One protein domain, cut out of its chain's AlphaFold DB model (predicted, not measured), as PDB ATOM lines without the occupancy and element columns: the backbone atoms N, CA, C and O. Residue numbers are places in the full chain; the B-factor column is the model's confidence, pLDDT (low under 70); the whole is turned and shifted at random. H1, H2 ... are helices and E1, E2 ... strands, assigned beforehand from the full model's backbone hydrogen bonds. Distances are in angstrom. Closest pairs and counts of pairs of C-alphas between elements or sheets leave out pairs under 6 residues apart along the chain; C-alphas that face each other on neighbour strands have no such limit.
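AT A GLANCE: This is residues 28 to 146 of the 147 residues of an uncharacterized protein of Daphnia pulex (UniProt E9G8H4). Two small sheet-and-helix units sit end to end along the longest axis: a strongly twisted sheet of four strands with the long helix H1 over one face, and a smaller sheet of three strands with the short helix H2 over one face. E3 of the small sheet runs on into E4 of the large one, and two long loops, residues 49 to 61 and 78 to 95, reach outward. The printed part has 119 residues, with two named helices and seven named strands in the order E1 E2 H1 H2 E3 E4 E5 E6 E7; the sheets, E2 E1 E4 E5 and E3 E6 E7, are antiparallel, and the class is mixed. It is compact, with a radius of gyration of the C-alphas of 15.2 A, and its outline is elongated, 48 by 30 by 22 A.

HOW THE PARTS SIT: The larger sheet runs E2, residues 44 to 48, E1, residues 28 to 34, E4, residues 115 to 121, and E5, residues 127 to 132. E1 and E2 form a hairpin, with N 32 and O 47 at 2.7 A. E1 and E4 are antiparallel at 155 degrees, with N 31 and O 118 at 2.8 A. E4 and E5 form a hairpin, with N 127 and O 119 at 2.8 A. H1, residues 62 to 77, is on one face of this sheet, making two layers, a helix over a sheet, at a height over the sheet of 7.7 A. It lies over E4, and only just not over E1 and E5, on each of which 2 of its C-alphas fall; it runs slantwise to the strands, only just, at 32 degrees to E4 on the local plane. Its closest C-alphas to E5 are those of Asn 66 and Thr 129, 5.6 A apart. E3, residues 108 to 113, runs on into E4 at 24 degrees. In the smaller sheet E3 is the antiparallel neighbour of E6, residues 137 to 140, with N 108 and O 139 at 2.8 A. E6 and E7, residues 143 to 145, form a hairpin, with N 140 and O 143 at 2.9 A. H2, residues 96 to 101, is on this sheet at a height over the sheet of 6.3 A, only just over E7, on which 3 of its C-alphas fall, and runs across the strands at 69 degrees to E7 on the local plane. The closest C-alphas of H2 and E7, Asp 98 and Lys 143, are 4.7 A apart. H1 and H2 are apart. In both helices every O i to N i+4 pair is within hydrogen-bond range.

IN THESE COORDINATES: E1 begins at C-alpha 28, (-83.107, -44.847, 157.193), and spans 19.7 A; E4 spans 20.1 A and E5 13.2 A. H1 runs 22.2 A from C-alpha 62 at (-78.881, -40.672, 164.350). E7 ends at C-alpha 145, (-55.007, -54.995, 140.337).

THE WHOLE: The C-alphas farthest apart, Asn 58 and Ser 92, are 48.5 A apart. The links E2 to H1 and H1 to H2 are long. The printed part has no cut, and no printed residue is under 70 in pLDDT.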
ATOM      1  N   TRP A  28     -84.562 -44.897 157.274       95.44
ATOM      2  CA  TRP A  28     -83.107 -44.847 157.193       95.44
ATOM      3  C   TRP A  28     -82.526 -46.101 156.530       95.44
ATOM      4  O   TRP A  28     -83.162 -47.160 156.475       95.44
ATOM      5  N   ARG A  29     -81.319 -45.976 155.969       95.69
ATOM      6  CA  ARG A  29     -80.625 -47.053 155.245       95.69
ATOM      7  C   ARG A  29     -79.110 -46.875 155.237       95.69
ATOM      8  O   ARG A  29     -78.605 -45.774 155.430       95.69
ATOM      9  N   CYS A  30     -78.404 -47.965 154.940       96.56
ATOM     10  CA  CYS A  30     -76.947 -48.005 154.825       96.56
ATOM     11  C   CYS A  30     -76.499 -48.139 153.366       96.56
ATOM     12  O   CYS A  30     -77.197 -48.721 152.530       96.56
ATOM     13  N   GLY A  31     -75.288 -47.692 153.066       95.69
ATOM     14  CA  GLY A  31     -74.685 -47.861 151.754       95.69
ATOM     15  C   GLY A  31     -73.165 -47.822 151.788       95.69
ATOM     16  O   GLY A  31     -72.540 -47.517 152.802       95.69
ATOM     17  N   ILE A  32     -72.590 -48.175 150.648       95.50
ATOM     18  CA  ILE A  32     -71.166 -48.263 150.371       95.50
ATOM     19  C   ILE A  32     -70.872 -47.337 149.201       95.50
ATOM     20  O   ILE A  32     -71.563 -47.360 148.173       95.50
ATOM     21  N   PHE A  33     -69.842 -46.521 149.360       97.19
ATOM     22  CA  PHE A  33     -69.498 -45.471 148.418       97.19
ATOM     23  C   PHE A  33     -67.986 -45.364 148.269       97.19
ATOM     24  O   PHE A  33     -67.232 -45.744 149.164       97.19
ATOM     25  N   PHE A  34     -67.543 -44.781 147.159       96.44
ATOM     26  CA  PHE A  34     -66.202 -44.220 147.087       96.44
ATOM     27  C   PHE A  34     -66.133 -43.004 148.011       96.44
ATOM     28  O   PHE A  34     -66.919 -42.061 147.866       96.44
ATOM     29  N   ALA A  35     -65.221 -43.056 148.976       96.00
ATOM     30  CA  ALA A  35     -65.136 -42.084 150.053       96.00
ATOM     31  C   ALA A  35     -64.413 -40.800 149.622       96.00
ATOM     32  O   ALA A  35     -63.525 -40.807 148.760       96.00
ATOM     33  N   GLY A  36     -64.829 -39.690 150.230       90.00
ATOM     34  CA  GLY A  36     -64.045 -38.461 150.320       90.00
ATOM     35  C   GLY A  36     -63.197 -38.448 151.595       90.00
ATOM     36  O   GLY A  36     -62.930 -39.493 152.189       90.00
ATOM     37  N   ASN A  37     -62.819 -37.255 152.052       91.50
ATOM     38  CA  ASN A  37     -62.189 -37.101 153.363       91.50
ATOM     39  C   ASN A  37     -63.150 -37.576 154.480       91.50
ATOM     40  O   ASN A  37     -64.370 -37.478 154.307       91.50
ATOM     41  N   PRO A  38     -62.646 -38.082 155.619       91.31
ATOM     42  CA  PRO A  38     -63.482 -38.429 156.767       91.31
ATOM     43  C   PRO A  38     -64.453 -37.311 157.160       91.31
ATOM     44  O   PRO A  38     -64.075 -36.141 157.193       91.31
ATOM     45  N   GLY A  39     -65.709 -37.675 157.420       92.06
ATOM     46  CA  GLY A  39     -66.783 -36.745 157.777       92.06
ATOM     47  C   GLY A  39     -67.405 -35.985 156.599       92.06
ATOM     48  O   GLY A  39     -68.300 -35.175 156.816       92.06
ATOM     49  N   THR A  40     -66.964 -36.230 155.360       93.69
ATOM     50  CA  THR A  40     -67.508 -35.565 154.162       93.69
ATOM     51  C   THR A  40     -68.430 -36.475 153.354       93.69
ATOM     52  O   THR A  40     -68.352 -37.704 153.440       93.69
ATOM     53  N   SER A  41     -69.292 -35.865 152.536       93.38
ATOM     54  CA  SER A  41     -70.189 -36.574 151.622       93.38
ATOM     55  C   SER A  41     -69.429 -37.526 150.683       93.38
ATOM     56  O   SER A  41     -68.298 -37.242 150.272       93.38
ATOM     57  N   PRO A  42     -70.039 -38.660 150.299       96.44
ATOM     58  CA  PRO A  42     -69.397 -39.624 149.418       96.44
ATOM     59  C   PRO A  42     -69.189 -39.062 148.009       96.44
ATOM     60  O   PRO A  42     -69.985 -38.269 147.510       96.44
ATOM     61  N   ARG A  43     -68.155 -39.546 147.313       94.50
ATOM     62  CA  ARG A  43     -67.838 -39.114 145.942       94.50
ATOM     63  C   ARG A  43     -68.716 -39.787 144.894       94.50
ATOM     64  O   ARG A  43     -69.092 -39.159 143.912       94.50
ATOM     65  N   ALA A  44     -68.980 -41.083 145.063       94.19
ATOM     66  CA  ALA A  44     -69.781 -41.863 144.125       94.19
ATOM     67  C   ALA A  44     -70.343 -43.134 144.774       94.19
ATOM     68  O   ALA A  44     -69.696 -43.768 145.607       94.19
ATOM     69  N   LYS A  45     -71.554 -43.512 144.363       95.00
ATOM     70  CA  LYS A  45     -72.269 -44.698 144.851       95.00
ATOM     71  C   LYS A  45     -71.655 -45.982 144.307       95.00
ATOM     72  O   LYS A  45     -71.469 -46.099 143.101       95.00
ATOM     73  N   ILE A  46     -71.437 -46.953 145.191       93.69
ATOM     74  CA  ILE A  46     -71.070 -48.325 144.821       93.69
ATOM     75  C   ILE A  46     -72.292 -49.219 144.975       93.69
ATOM     76  O   ILE A  46     -72.778 -49.800 144.009       93.69
ATOM     77  N   PHE A  47     -72.826 -49.286 146.191       91.81
ATOM     78  CA  PHE A  47     -73.964 -50.135 146.506       91.81
ATOM     79  C   PHE A  47     -74.769 -49.534 147.650       91.81
ATOM     80  O   PHE A  47     -74.208 -49.093 148.643       91.81
ATOM     81  N   VAL A  48     -76.092 -49.546 147.541       94.19
ATOM     82  CA  VAL A  48     -76.973 -49.165 148.648       94.19
ATOM     83  C   VAL A  48     -77.737 -50.400 149.071       94.19
ATOM     84  O   VAL A  48     -78.294 -51.091 148.217       94.19
ATOM     85  N   LEU A  49     -77.754 -50.686 150.375       91.69
ATOM     86  CA  LEU A  49     -78.462 -51.854 150.876       91.69
ATOM     87  C   LEU A  49     -79.950 -51.704 150.530       91.69
ATOM     88  O   LEU A  49     -80.547 -50.677 150.857       91.69
ATOM     89  N   PRO A  50     -80.571 -52.719 149.898       90.88
ATOM     90  CA  PRO A  50     -81.989 -52.655 149.550       90.88
ATOM     91  C   PRO A  50     -82.899 -52.534 150.776       90.88
ATOM     92  O   PRO A  50     -84.016 -52.030 150.680       90.88
ATOM     93  N   LYS A  51     -82.428 -53.000 151.941       90.00
ATOM     94  CA  LYS A  51     -83.171 -52.917 153.193       90.00
ATOM     95  C   LYS A  51     -83.266 -51.461 153.657       90.00
ATOM     96  O   LYS A  51     -82.256 -50.839 153.979       90.00
ATOM     97  N   LYS A  52     -84.502 -50.972 153.752       92.06
ATOM     98  CA  LYS A  52     -84.871 -49.748 154.470       92.06
ATOM     99  C   LYS A  52     -85.386 -50.114 155.860       92.06
ATOM    100  O   LYS A  52     -86.040 -51.148 156.030       92.06
ATOM    101  N   PHE A  53     -85.082 -49.274 156.836       93.56
ATOM    102  CA  PHE A  53     -85.525 -49.413 158.216       93.56
ATOM    103  C   PHE A  53     -86.403 -48.214 158.589       93.56
ATOM    104  O   PHE A  53     -86.149 -47.115 158.096       93.56
ATOM    105  N   PRO A  54     -87.430 -48.397 159.433       94.38
ATOM    106  CA  PRO A  54     -88.269 -47.291 159.882       94.38
ATOM    107  C   PRO A  54     -87.473 -46.306 160.752       94.38
ATOM    108  O   PRO A  54     -86.628 -46.722 161.554       94.38
ATOM    109  N   ALA A  55     -87.752 -45.014 160.594       94.44
ATOM    110  CA  ALA A  55     -87.249 -43.918 161.420       94.44
ATOM    111  C   ALA A  55     -88.421 -43.095 161.972       94.44
ATOM    112  O   ALA A  55     -89.419 -42.904 161.285       94.44
ATOM    113  N   ASP A  56     -88.265 -42.575 163.190       93.44
ATOM    114  CA  ASP A  56     -89.048 -41.430 163.650       93.44
ATOM    115  C   ASP A  56     -88.281 -40.167 163.262       93.44
ATOM    116  O   ASP A  56     -87.182 -39.925 163.762       93.44
ATOM    117  N   CYS A  57     -88.836 -39.393 162.340       90.81
ATOM    118  CA  CYS A  57     -88.157 -38.235 161.772       90.81
ATOM    119  C   CYS A  57     -88.443 -36.927 162.507       90.81
ATOM    120  O   CYS A  57     -87.779 -35.928 162.244       90.81
ATOM    121  N   ASN A  58     -89.348 -36.958 163.488       93.00
ATOM    122  CA  ASN A  58     -89.508 -35.873 164.453       93.00
ATOM    123  C   ASN A  58     -88.492 -35.993 165.598       93.00
ATOM    124  O   ASN A  58     -88.119 -34.988 166.199       93.00
ATOM    125  N   ALA A  59     -88.008 -37.209 165.869       93.50
ATOM    126  CA  ALA A  59     -86.940 -37.481 166.829       93.50
ATOM    127  C   ALA A  59     -85.905 -38.490 166.276       93.50
ATOM    128  O   ALA A  59     -85.815 -39.624 166.766       93.50
ATOM    129  N   PRO A  60     -85.093 -38.106 165.263       93.38
ATOM    130  CA  PRO A  60     -84.166 -39.025 164.608       93.38
ATOM    131  C   PRO A  60     -83.118 -39.592 165.566       93.38
ATOM    132  O   PRO A  60     -82.362 -38.868 166.213       93.38
ATOM    133  N   ARG A  61     -82.997 -40.920 165.592       95.81
ATOM    134  CA  ARG A  61     -81.996 -41.632 166.402       95.81
ATOM    135  C   ARG A  61     -80.687 -41.819 165.631       95.81
ATOM    136  O   ARG A  61     -80.267 -42.949 165.384       95.81
ATOM    137  N   VAL A  62     -80.051 -40.711 165.251       95.44
ATOM    138  CA  VAL A  62     -78.881 -40.672 164.350       95.44
ATOM    139  C   VAL A  62     -77.761 -41.621 164.790       95.44
ATOM    140  O   VAL A  62     -77.282 -42.413 163.978       95.44
ATOM    141  N   ASP A  63     -77.415 -41.637 166.080       96.56
ATOM    142  CA  ASP A  63     -76.374 -42.526 166.622       96.56
ATOM    143  C   ASP A  63     -76.713 -44.009 166.454       96.56
ATOM    144  O   ASP A  63     -75.839 -44.837 166.192       96.56
ATOM    145  N   THR A  64     -77.999 -44.361 166.550       96.31
ATOM    146  CA  THR A  64     -78.460 -45.736 166.321       96.31
ATOM    147  C   THR A  64     -78.303 -46.121 164.851       96.31
ATOM    148  O   THR A  64     -77.885 -47.241 164.552       96.31
ATOM    149  N   TYR A  65     -78.600 -45.204 163.928       95.94
ATOM    150  CA  TYR A  65     -78.471 -45.443 162.488       95.94
ATOM    151  C   TYR A  65     -77.002 -45.599 162.094       95.94
ATOM    152  O   TYR A  65     -76.643 -46.585 161.446       95.94
ATOM    153  N   ASN A  66     -76.147 -44.686 162.568       97.06
ATOM    154  CA  ASN A  66     -74.702 -44.751 162.385       97.06
ATOM    155  C   ASN A  66     -74.135 -46.069 162.934       97.06
ATOM    156  O   ASN A  66     -73.578 -46.862 162.175       97.06
ATOM    157  N   GLY A  67     -74.354 -46.354 164.223       97.25
ATOM    158  CA  GLY A  67     -73.820 -47.548 164.882       97.25
ATOM    159  C   GLY A  67     -74.283 -48.852 164.229       97.25
ATOM    160  O   GLY A  67     -73.490 -49.779 164.052       97.25
ATOM    161  N   THR A  68     -75.541 -48.916 163.781       95.75
ATOM    162  CA  THR A  68     -76.049 -50.106 163.083       95.75
ATOM    163  C   THR A  68     -75.391 -50.280 161.717       95.75
ATOM    164  O   THR A  68     -74.930 -51.378 161.397       95.75
ATOM    165  N   CYS A  69     -75.309 -49.216 160.911       95.56
ATOM    166  CA  CYS A  69     -74.648 -49.284 159.610       95.56
ATOM    167  C   CYS A  69     -73.157 -49.604 159.745       95.56
ATOM    168  O   CYS A  69     -72.647 -50.430 158.988       95.56
ATOM    169  N   TYR A  70     -72.478 -49.017 160.731       96.38
ATOM    170  CA  TYR A  70     -71.091 -49.322 161.062       96.38
ATOM    171  C   TYR A  70     -70.909 -50.819 161.344       96.38
ATOM    172  O   TYR A  70     -70.098 -51.477 160.696       96.38
ATOM    173  N   GLU A  71     -71.705 -51.397 162.245       94.88
ATOM    174  CA  GLU A  71     -71.545 -52.795 162.657       94.88
ATOM    175  C   GLU A  71     -71.895 -53.806 161.563       94.88
ATOM    176  O   GLU A  71     -71.181 -54.799 161.383       94.88
ATOM    177  N   VAL A  72     -72.964 -53.557 160.800       91.44
ATOM    178  CA  VAL A  72     -73.334 -54.397 159.649       91.44
ATOM    179  C   VAL A  72     -72.184 -54.446 158.648       91.44
ATOM    180  O   VAL A  72     -71.776 -55.522 158.205       91.44
ATOM    181  N   MET A  73     -71.623 -53.285 158.326       90.94
ATOM    182  CA  MET A  73     -70.570 -53.172 157.328       90.94
ATOM    183  C   MET A  73     -69.231 -53.696 157.834       90.94
ATOM    184  O   MET A  73     -68.544 -54.399 157.100       90.94
ATOM    185  N   ARG A  74     -68.885 -53.457 159.102       92.50
ATOM    186  CA  ARG A  74     -67.684 -54.010 159.742       92.50
ATOM    187  C   ARG A  74     -67.673 -55.534 159.710       92.50
ATOM    188  O   ARG A  74     -66.628 -56.138 159.476       92.50
ATOM    189  N   LYS A  75     -68.827 -56.169 159.934       91.62
ATOM    190  CA  LYS A  75     -68.968 -57.625 159.796       91.62
ATOM    191  C   LYS A  75     -68.856 -58.055 158.335       91.62
ATOM    192  O   LYS A  75     -68.107 -58.981 158.052       91.62
ATOM    193  N   GLY A  76     -69.533 -57.358 157.420       86.38
ATOM    194  CA  GLY A  76     -69.476 -57.647 155.984       86.38
ATOM    195  C   GLY A  76     -68.074 -57.512 155.377       86.38
ATOM    196  O   GLY A  76     -67.699 -58.317 154.532       86.38
ATOM    197  N   LEU A  77     -67.274 -56.550 155.847       86.31
ATOM    198  CA  LEU A  77     -65.899 -56.317 155.400       86.31
ATOM    199  C   LEU A  77     -64.988 -57.533 155.564       86.31
ATOM    200  O   LEU A  77     -64.095 -57.718 154.744       86.31
ATOM    201  N   LYS A  78     -65.217 -58.359 156.591       86.06
ATOM    202  CA  LYS A  78     -64.412 -59.565 156.838       86.06
ATOM    203  C   LYS A  78     -64.494 -60.566 155.687       86.06
ATOM    204  O   LYS A  78     -63.530 -61.264 155.418       86.06
ATOM    205  N   GLU A  79     -65.628 -60.582 154.994       82.25
ATOM    206  CA  GLU A  79     -65.904 -61.470 153.860       82.25
ATOM    207  C   GLU A  79     -65.688 -60.768 152.509       82.25
ATOM    208  O   GLU A  79     -65.823 -61.376 151.444       82.25
ATOM    209  N   TRP A  80     -65.406 -59.460 152.519       86.06
ATOM    210  CA  TRP A  80     -65.378 -58.633 151.319       86.06
ATOM    211  C   TRP A  80     -63.946 -58.339 150.865       86.06
ATOM    212  O   TRP A  80     -63.405 -57.249 151.075       86.06
ATOM    213  N   ASN A  81     -63.351 -59.335 150.209       91.25
ATOM    214  CA  ASN A  81     -62.071 -59.237 149.511       91.25
ATOM    215  C   ASN A  81     -62.310 -58.980 148.009       91.25
ATOM    216  O   ASN A  81     -63.241 -59.540 147.423       91.25
ATOM    217  N   PHE A  82     -61.499 -58.124 147.382       94.25
ATOM    218  CA  PHE A  82     -61.598 -57.848 145.947       94.25
ATOM    219  C   PHE A  82     -61.334 -59.064 145.075       94.25
ATOM    220  O   PHE A  82     -61.935 -59.151 144.013       94.25
ATOM    221  N   GLU A  83     -60.483 -59.982 145.522       93.75
ATOM    222  CA  GLU A  83     -60.109 -61.194 144.791       93.75
ATOM    223  C   GLU A  83     -61.190 -62.277 144.855       93.75
ATOM    224  O   GLU A  83     -61.171 -63.225 144.070       93.75
ATOM    225  N   ASN A  84     -62.176 -62.127 145.749       92.44
ATOM    226  CA  ASN A  84     -63.286 -63.064 145.818       92.44
ATOM    227  C   ASN A  84     -64.051 -63.088 144.485       92.44
ATOM    228  O   ASN A  84     -64.199 -62.043 143.838       92.44
ATOM    229  N   PRO A  85     -64.609 -64.248 144.087       93.69
ATOM    230  CA  PRO A  85     -65.405 -64.345 142.875       93.69
ATOM    231  C   PRO A  85     -66.553 -63.332 142.861       93.69
ATOM    232  O   PRO A  85     -67.280 -63.165 143.847       93.69
ATOM    233  N   SER A  86     -66.743 -62.689 141.711       92.19
ATOM    234  CA  SER A  86     -67.856 -61.786 141.434       92.19
ATOM    235  C   SER A  86     -69.177 -62.433 141.830       92.19
ATOM    236  O   SER A  86     -69.430 -63.592 141.511       92.19
ATOM    237  N   ARG A  87     -70.083 -61.686 142.468       86.31
ATOM    238  CA  ARG A  87     -71.418 -62.211 142.814       86.31
ATOM    239  C   ARG A  87     -72.388 -62.204 141.632       86.31
ATOM    240  O   ARG A  87     -73.382 -62.922 141.690       86.31
ATOM    241  N   ILE A  88     -72.086 -61.432 140.587       86.88
ATOM    242  CA  ILE A  88     -72.937 -61.222 139.406       86.88
ATOM    243  C   ILE A  88     -72.394 -61.902 138.142       86.88
ATOM    244  O   ILE A  88     -73.165 -62.252 137.256       86.88
ATOM    245  N   ARG A  89     -71.079 -62.137 138.063       86.44
ATOM    246  CA  ARG A  89     -70.370 -62.671 136.889       86.44
ATOM    247  C   ARG A  89     -69.555 -63.932 137.208       86.44
ATOM    248  O   ARG A  89     -68.558 -64.209 136.541       86.44
ATOM    249  N   LYS A  90     -69.997 -64.730 138.190       80.75
ATOM    250  CA  LYS A  90     -69.308 -65.940 138.700       80.75
ATOM    251  C   LYS A  90     -68.720 -66.839 137.609       80.75
ATOM    252  O   LYS A  90     -67.568 -67.240 137.692       80.75
ATOM    253  N   GLN A  91     -69.508 -67.135 136.577       77.94
ATOM    254  CA  GLN A  91     -69.152 -68.097 135.526       77.94
ATOM    255  C   GLN A  91     -68.014 -67.629 134.608       77.94
ATOM    256  O   GLN A  91     -67.451 -68.427 133.872       77.94
ATOM    257  N   SER A  92     -67.666 -66.344 134.652       83.00
ATOM    258  CA  SER A  92     -66.648 -65.743 133.786       83.00
ATOM    259  C   SER A  92     -65.295 -65.547 134.477       83.00
ATOM    260  O   SER A  92     -64.432 -64.865 133.930       83.00
ATOM    261  N   GLY A  93     -65.127 -66.068 135.701       88.88
ATOM    262  CA  GLY A  93     -63.895 -65.925 136.485       88.88
ATOM    263  C   GLY A  93     -63.601 -64.498 136.965       88.88
ATOM    264  O   GLY A  93     -62.520 -64.246 137.481       88.88
ATOM    265  N   HIS A  94     -64.541 -63.562 136.795       94.50
ATOM    266  CA  HIS A  94     -64.390 -62.193 137.281       94.50
ATOM    267  C   HIS A  94     -64.434 -62.156 138.803       94.50
ATOM    268  O   HIS A  94     -65.155 -62.928 139.441       94.50
ATOM    269  N   THR A  95     -63.712 -61.200 139.366       95.75
ATOM    270  CA  THR A  95     -63.669 -60.942 140.801       95.75
ATOM    271  C   THR A  95     -64.606 -59.797 141.192       95.75
ATOM    272  O   THR A  95     -65.116 -59.056 140.346       95.75
ATOM    273  N   ILE A  96     -64.845 -59.624 142.489       93.88
ATOM    274  CA  ILE A  96     -65.549 -58.454 143.029       93.88
ATOM    275  C   ILE A  96     -64.828 -57.160 142.630       93.88
ATOM    276  O   ILE A  96     -65.478 -56.180 142.268       93.88
ATOM    277  N   GLY A  97     -63.496 -57.146 142.675       95.44
ATOM    278  CA  GLY A  97     -62.702 -56.002 142.239       95.44
ATOM    279  C   GLY A  97     -62.954 -55.656 140.769       95.44
ATOM    280  O   GLY A  97     -63.110 -54.482 140.434       95.44
ATOM    281  N   ASP A  98     -63.079 -56.655 139.893       96.50
ATOM    282  CA  ASP A  98     -63.389 -56.429 138.475       96.50
ATOM    283  C   ASP A  98     -64.801 -55.879 138.256       96.50
ATOM    284  O   ASP A  98     -65.047 -55.154 137.288       96.50
ATOM    285  N   ASP A  99     -65.756 -56.218 139.126       94.81
ATOM    286  CA  ASP A  99     -67.090 -55.604 139.111       94.81
ATOM    287  C   ASP A  99     -67.015 -54.114 139.451       94.81
ATOM    288  O   ASP A  99     -67.708 -53.308 138.831       94.81
ATOM    289  N   LEU A 100     -66.144 -53.739 140.391       95.25
ATOM    290  CA  LEU A 100     -65.941 -52.347 140.790       95.25
ATOM    291  C   LEU A 100     -65.137 -51.547 139.757       95.25
ATOM    292  O   LEU A 100     -65.454 -50.386 139.508       95.25
ATOM    293  N   CYS A 101     -64.114 -52.149 139.145       96.56
ATOM    294  CA  CYS A 101     -63.277 -51.495 138.138       96.56
ATOM    295  C   CYS A 101     -63.925 -51.439 136.749       96.56
ATOM    296  O   CYS A 101     -63.610 -50.536 135.975       96.56
ATOM    297  N   GLY A 102     -64.848 -52.354 136.430       95.19
ATOM    298  CA  GLY A 102     -65.517 -52.434 135.127       95.19
ATOM    299  C   GLY A 102     -66.118 -51.105 134.637       95.19
ATOM    300  O   GLY A 102     -65.870 -50.713 133.494       95.19
ATOM    301  N   PRO A 103     -66.871 -50.376 135.484       93.75
ATOM    302  CA  PRO A 103     -67.435 -49.069 135.145       93.75
ATOM    303  C   PRO A 103     -66.427 -47.908 135.125       93.75
ATOM    304  O   PRO A 103     -66.792 -46.808 134.715       93.75
ATOM    305  N   ILE A 104     -65.187 -48.101 135.588       94.75
ATOM    306  CA  ILE A 104     -64.188 -47.032 135.716       94.75
ATOM    307  C   ILE A 104     -63.359 -46.974 134.421       94.75
ATOM    308  O   ILE A 104     -62.547 -47.861 134.171       94.75
ATOM    309  N   PRO A 105     -63.515 -45.939 133.573       94.69
ATOM    310  CA  PRO A 105     -62.920 -45.930 132.234       94.69
ATOM    311  C   PRO A 105     -61.412 -45.653 132.222       94.69
ATOM    312  O   PRO A 105     -60.780 -45.815 131.183       94.69
ATOM    313  N   ARG A 106     -60.852 -45.204 133.347       95.75
ATOM    314  CA  ARG A 106     -59.450 -44.807 133.496       95.75
ATOM    315  C   ARG A 106     -58.732 -45.715 134.482       95.75
ATOM    316  O   ARG A 106     -59.354 -46.248 135.399       95.75
ATOM    317  N   ASP A 107     -57.418 -45.802 134.341       97.75
ATOM    318  CA  ASP A 107     -56.587 -46.468 135.335       97.75
ATOM    319  C   ASP A 107     -56.603 -45.695 136.659       97.75
ATOM    320  O   ASP A 107     -56.544 -44.462 136.698       97.75
ATOM    321  N   ILE A 108     -56.660 -46.446 137.753       97.69
ATOM    322  CA  ILE A 108     -56.541 -45.954 139.119       97.69
ATOM    323  C   ILE A 108     -55.248 -46.536 139.676       97.69
ATOM    324  O   ILE A 108     -55.153 -47.738 139.921       97.69
ATOM    325  N   LYS A 109     -54.249 -45.672 139.843       96.88
ATOM    326  CA  LYS A 109     -52.941 -46.018 140.407       96.88
ATOM    327  C   LYS A 109     -52.953 -45.861 141.930       96.88
ATOM    328  O   LYS A 109     -53.857 -45.228 142.482       96.88
ATOM    329  N   ALA A 110     -51.922 -46.391 142.588       95.88
ATOM    330  CA  ALA A 110     -51.675 -46.166 144.007       95.88
ATOM    331  C   ALA A 110     -51.758 -44.658 144.357       95.88
ATOM    332  O   ALA A 110     -51.305 -43.824 143.567       95.88
ATOM    333  N   PRO A 111     -52.365 -44.287 145.501       94.81
ATOM    334  CA  PRO A 111     -52.791 -45.171 146.590       94.81
ATOM    335  C   PRO A 111     -54.149 -45.863 146.367       94.81
ATOM    336  O   PRO A 111     -54.602 -46.565 147.258       94.81
ATOM    337  N   GLY A 112     -54.815 -45.677 145.224       96.12
ATOM    338  CA  GLY A 112     -56.118 -46.287 144.942       96.12
ATOM    339  C   GLY A 112     -57.315 -45.479 145.449       96.12
ATOM    340  O   GLY A 112     -57.173 -44.462 146.134       96.12
ATOM    341  N   LEU A 113     -58.519 -45.928 145.090       96.31
ATOM    342  CA  LEU A 113     -59.776 -45.367 145.580       96.31
ATOM    343  C   LEU A 113     -60.123 -45.955 146.946       96.31
ATOM    344  O   LEU A 113     -60.161 -47.172 147.127       96.31
ATOM    345  N   GLU A 114     -60.421 -45.077 147.895       96.31
ATOM    346  CA  GLU A 114     -60.923 -45.467 149.206       96.31
ATOM    347  C   GLU A 114     -62.435 -45.705 149.150       96.31
ATOM    348  O   GLU A 114     -63.170 -44.996 148.455       96.31
ATOM    349  N   MET A 115     -62.905 -46.697 149.903       95.88
ATOM    350  CA  MET A 115     -64.329 -46.941 150.092       95.88
ATOM    351  C   MET A 115     -64.728 -46.720 151.537       95.88
ATOM    352  O   MET A 115     -64.028 -47.130 152.466       95.88
ATOM    353  N   GLY A 116     -65.886 -46.096 151.701       95.88
ATOM    354  CA  GLY A 116     -66.473 -45.780 152.988       95.88
ATOM    355  C   GLY A 116     -67.906 -46.266 153.078       95.88
ATOM    356  O   GLY A 116     -68.571 -46.546 152.072       95.88
ATOM    357  N   PHE A 117     -68.366 -46.355 154.315       96.25
ATOM    358  CA  PHE A 117     -69.721 -46.751 154.642       96.25
ATOM    359  C   PHE A 117     -70.493 -45.544 155.131       96.25
ATOM    360  O   PHE A 117     -69.986 -44.732 155.897       96.25
ATOM    361  N   TYR A 118     -71.721 -45.433 154.653       97.50
ATOM    362  CA  TYR A 118     -72.536 -44.251 154.845       97.50
ATOM    363  C   TYR A 118     -73.951 -44.652 155.234       97.50
ATOM    364  O   TYR A 118     -74.403 -45.764 154.939       97.50
ATOM    365  N   PHE A 119     -74.664 -43.728 155.859       97.31
ATOM    366  CA  PHE A 119     -76.073 -43.880 156.183       97.31
ATOM    367  C   PHE A 119     -76.856 -42.631 155.788       97.31
ATOM    368  O   PHE A 119     -76.350 -41.515 155.849       97.31
ATOM    369  N   ALA A 120     -78.096 -42.826 155.370       96.75
ATOM    370  CA  ALA A 120     -79.037 -41.746 155.099       96.75
ATOM    371  C   ALA A 120     -80.309 -42.019 155.895       96.75
ATOM    372  O   ALA A 120     -80.697 -43.179 156.061       96.75
ATOM    373  N   TYR A 121     -80.942 -40.969 156.404       95.88
ATOM    374  CA  TYR A 121     -82.167 -41.059 157.197       95.88
ATOM    375  C   TYR A 121     -83.080 -39.873 156.916       95.88
ATOM    376  O   TYR A 121     -82.602 -38.768 156.699       95.88
ATOM    377  N   CYS A 122     -84.387 -40.089 156.930       93.94
ATOM    378  CA  CYS A 122     -85.387 -39.033 156.827       93.94
ATOM    379  C   CYS A 122     -85.199 -38.078 155.632       93.94
ATOM    380  O   CYS A 122     -85.382 -36.871 155.753       93.94
ATOM    381  N   GLY A 123     -84.762 -38.604 154.481       90.56
ATOM    382  CA  GLY A 123     -84.475 -37.796 153.288       90.56
ATOM    383  C   GLY A 123     -83.192 -36.955 153.353       90.56
ATOM    384  O   GLY A 123     -82.966 -36.148 152.455       90.56
ATOM    385  N   SER A 124     -82.351 -37.134 154.378       93.00
ATOM    386  CA  SER A 124     -81.037 -36.486 154.462       93.00
ATOM    387  C   SER A 124     -80.059 -36.981 153.396       93.00
ATOM    388  O   SER A 124     -80.220 -38.052 152.800       93.00
ATOM    389  N   ASP A 125     -78.994 -36.202 153.215       94.31
ATOM    390  CA  ASP A 125     -77.802 -36.633 152.497       94.31
ATOM    391  C   ASP A 125     -77.116 -37.832 153.178       94.31
ATOM    392  O   ASP A 125     -77.410 -38.222 154.309       94.31
ATOM    393  N   TRP A 126     -76.159 -38.433 152.472       96.50
ATOM    394  CA  TRP A 126     -75.363 -39.538 153.000       96.50
ATOM    395  C   TRP A 126     -74.338 -39.051 154.026       96.50
ATOM    396  O   TRP A 126     -73.402 -38.325 153.695       96.50
ATOM    397  N   ASN A 127     -74.492 -39.534 155.253       96.44
ATOM    398  CA  ASN A 127     -73.639 -39.254 156.398       96.44
ATOM    399  C   ASN A 127     -72.576 -40.344 156.535       96.44
ATOM    400  O   ASN A 127     -72.871 -41.534 156.407       96.44
ATOM    401  N   ASP A 128     -71.338 -39.933 156.781       96.94
ATOM    402  CA  ASP A 128     -70.201 -40.834 156.949       96.94
ATOM    403  C   ASP A 128     -70.273 -41.560 158.301       96.94
ATOM    404  O   ASP A 128     -70.469 -40.927 159.336       96.94
ATOM    405  N   THR A 129     -70.086 -42.883 158.311       96.44
ATOM    406  CA  THR A 129     -69.962 -43.642 159.571       96.44
ATOM    407  C   THR A 129     -68.551 -43.578 160.159       96.44
ATOM    408  O   THR A 129     -68.319 -44.046 161.271       96.44
ATOM    409  N   GLY A 130     -67.578 -43.070 159.393       95.31
ATOM    410  CA  GLY A 130     -66.152 -43.111 159.714       95.31
ATOM    411  C   GLY A 130     -65.492 -44.460 159.408       95.31
ATOM    412  O   GLY A 130     -64.267 -44.561 159.420       95.31
ATOM    413  N   LEU A 131     -66.267 -45.498 159.073       95.19
ATOM    414  CA  LEU A 131     -65.713 -46.793 158.693       95.19
ATOM    415  C   LEU A 131     -65.158 -46.736 157.269       95.19
ATOM    416  O   LEU A 131     -65.816 -46.266 156.335       95.19
ATOM    417  N   ARG A 132     -63.952 -47.276 157.099       94.69
ATOM    418  CA  ARG A 132     -63.291 -47.446 155.805       94.69
ATOM    419  C   ARG A 132     -62.995 -48.911 155.545       94.69
ATOM    420  O   ARG A 132     -62.694 -49.658 156.475       94.69
ATOM    421  N   LYS A 133     -63.054 -49.318 154.274       93.56
ATOM    422  CA  LYS A 133     -62.406 -50.572 153.876       93.56
ATOM    423  C   LYS A 133     -60.886 -50.360 153.965       93.56
ATOM    424  O   LYS A 133     -60.412 -49.383 153.389       93.56
ATOM    425  N   PRO A 134     -60.134 -51.236 154.658       91.81
ATOM    426  CA  PRO A 134     -58.685 -51.072 154.795       91.81
ATOM    427  C   PRO A 134     -57.946 -51.105 153.452       91.81
ATOM    428  O   PRO A 134     -57.047 -50.306 153.205       91.81
ATOM    429  N   GLU A 135     -58.350 -52.016 152.568       93.31
ATOM    430  CA  GLU A 135     -57.795 -52.140 151.221       93.31
ATOM    431  C   GLU A 135     -58.398 -51.096 150.276       93.31
ATOM    432  O   GLU A 135     -59.618 -50.901 150.224       93.31
ATOM    433  N   ARG A 136     -57.536 -50.475 149.472       95.75
ATOM    434  CA  ARG A 136     -57.931 -49.519 148.436       95.75
ATOM    435  C   ARG A 136     -58.062 -50.203 147.083       95.75
ATOM    436  O   ARG A 136     -57.404 -51.201 146.815       95.75
ATOM    437  N   LEU A 137     -58.926 -49.657 146.232       97.31
ATOM    438  CA  LEU A 137     -59.180 -50.198 144.902       97.31
ATOM    439  C   LEU A 137     -58.231 -49.558 143.882       97.31
ATOM    440  O   LEU A 137     -58.340 -48.359 143.612       97.31
ATOM    441  N   CYS A 138     -57.356 -50.358 143.278       98.12
ATOM    442  CA  CYS A 138     -56.607 -49.979 142.084       98.12
ATOM    443  C   CYS A 138     -57.173 -50.690 140.856       98.12
ATOM    444  O   CYS A 138     -57.649 -51.824 140.926       98.12
ATOM    445  N   CYS A 139     -57.144 -49.994 139.722       98.19
ATOM    446  CA  CYS A 139     -57.729 -50.473 138.478       98.19
ATOM    447  C   CYS A 139     -56.747 -50.269 137.332       98.19
ATOM    448  O   CYS A 139     -56.196 -49.178 137.168       98.19
ATOM    449  N   ARG A 140     -56.584 -51.291 136.495       98.00
ATOM    450  CA  ARG A 140     -55.863 -51.199 135.226       98.00
ATOM    451  C   ARG A 140     -56.707 -51.828 134.136       98.00
ATOM    452  O   ARG A 140     -57.153 -52.960 134.294       98.00
ATOM    453  N   GLN A 141     -56.945 -51.096 133.050       96.81
ATOM    454  CA  GLN A 141     -57.749 -51.587 131.923       96.81
ATOM    455  C   GLN A 141     -59.102 -52.173 132.377       96.81
ATOM    456  O   GLN A 141     -59.514 -53.244 131.937       96.81
ATOM    457  N   ARG A 142     -59.792 -51.464 133.286       96.56
ATOM    458  CA  ARG A 142     -61.093 -51.855 133.871       96.56
ATOM    459  C   ARG A 142     -61.093 -53.149 134.698       96.56
ATOM    460  O   ARG A 142     -62.164 -53.647 135.034       96.56
ATOM    461  N   LYS A 143     -59.924 -53.676 135.061       96.75
ATOM    462  CA  LYS A 143     -59.767 -54.822 135.965       96.75
ATOM    463  C   LYS A 143     -59.105 -54.414 137.266       96.75
ATOM    464  O   LYS A 143     -58.331 -53.452 137.286       96.75
ATOM    465  N   HIS A 144     -59.414 -55.142 138.330       97.19
ATOM    466  CA  HIS A 144     -58.744 -54.948 139.605       97.19
ATOM    467  C   HIS A 144     -57.299 -55.429 139.524       97.19
ATOM    468  O   HIS A 144     -56.996 -56.469 138.942       97.19
ATOM    469  N   VAL A 145     -56.409 -54.644 140.121       96.62
ATOM    470  CA  VAL A 145     -55.007 -54.995 140.337       96.62
ATOM    471  C   VAL A 145     -54.628 -54.586 141.755       96.62
ATOM    472  O   VAL A 145     -55.205 -53.618 142.261       96.62
ATOM    473  N   PRO A 146     -53.648 -55.255 142.383       95.31
ATOM    474  CA  PRO A 146     -53.067 -54.758 143.619       95.31
ATOM    475  C   PRO A 146     -52.620 -53.298 143.467       95.31
ATOM    476  O   PRO A 146     -52.034 -52.919 142.444       95.31
TER     477      PRO A 146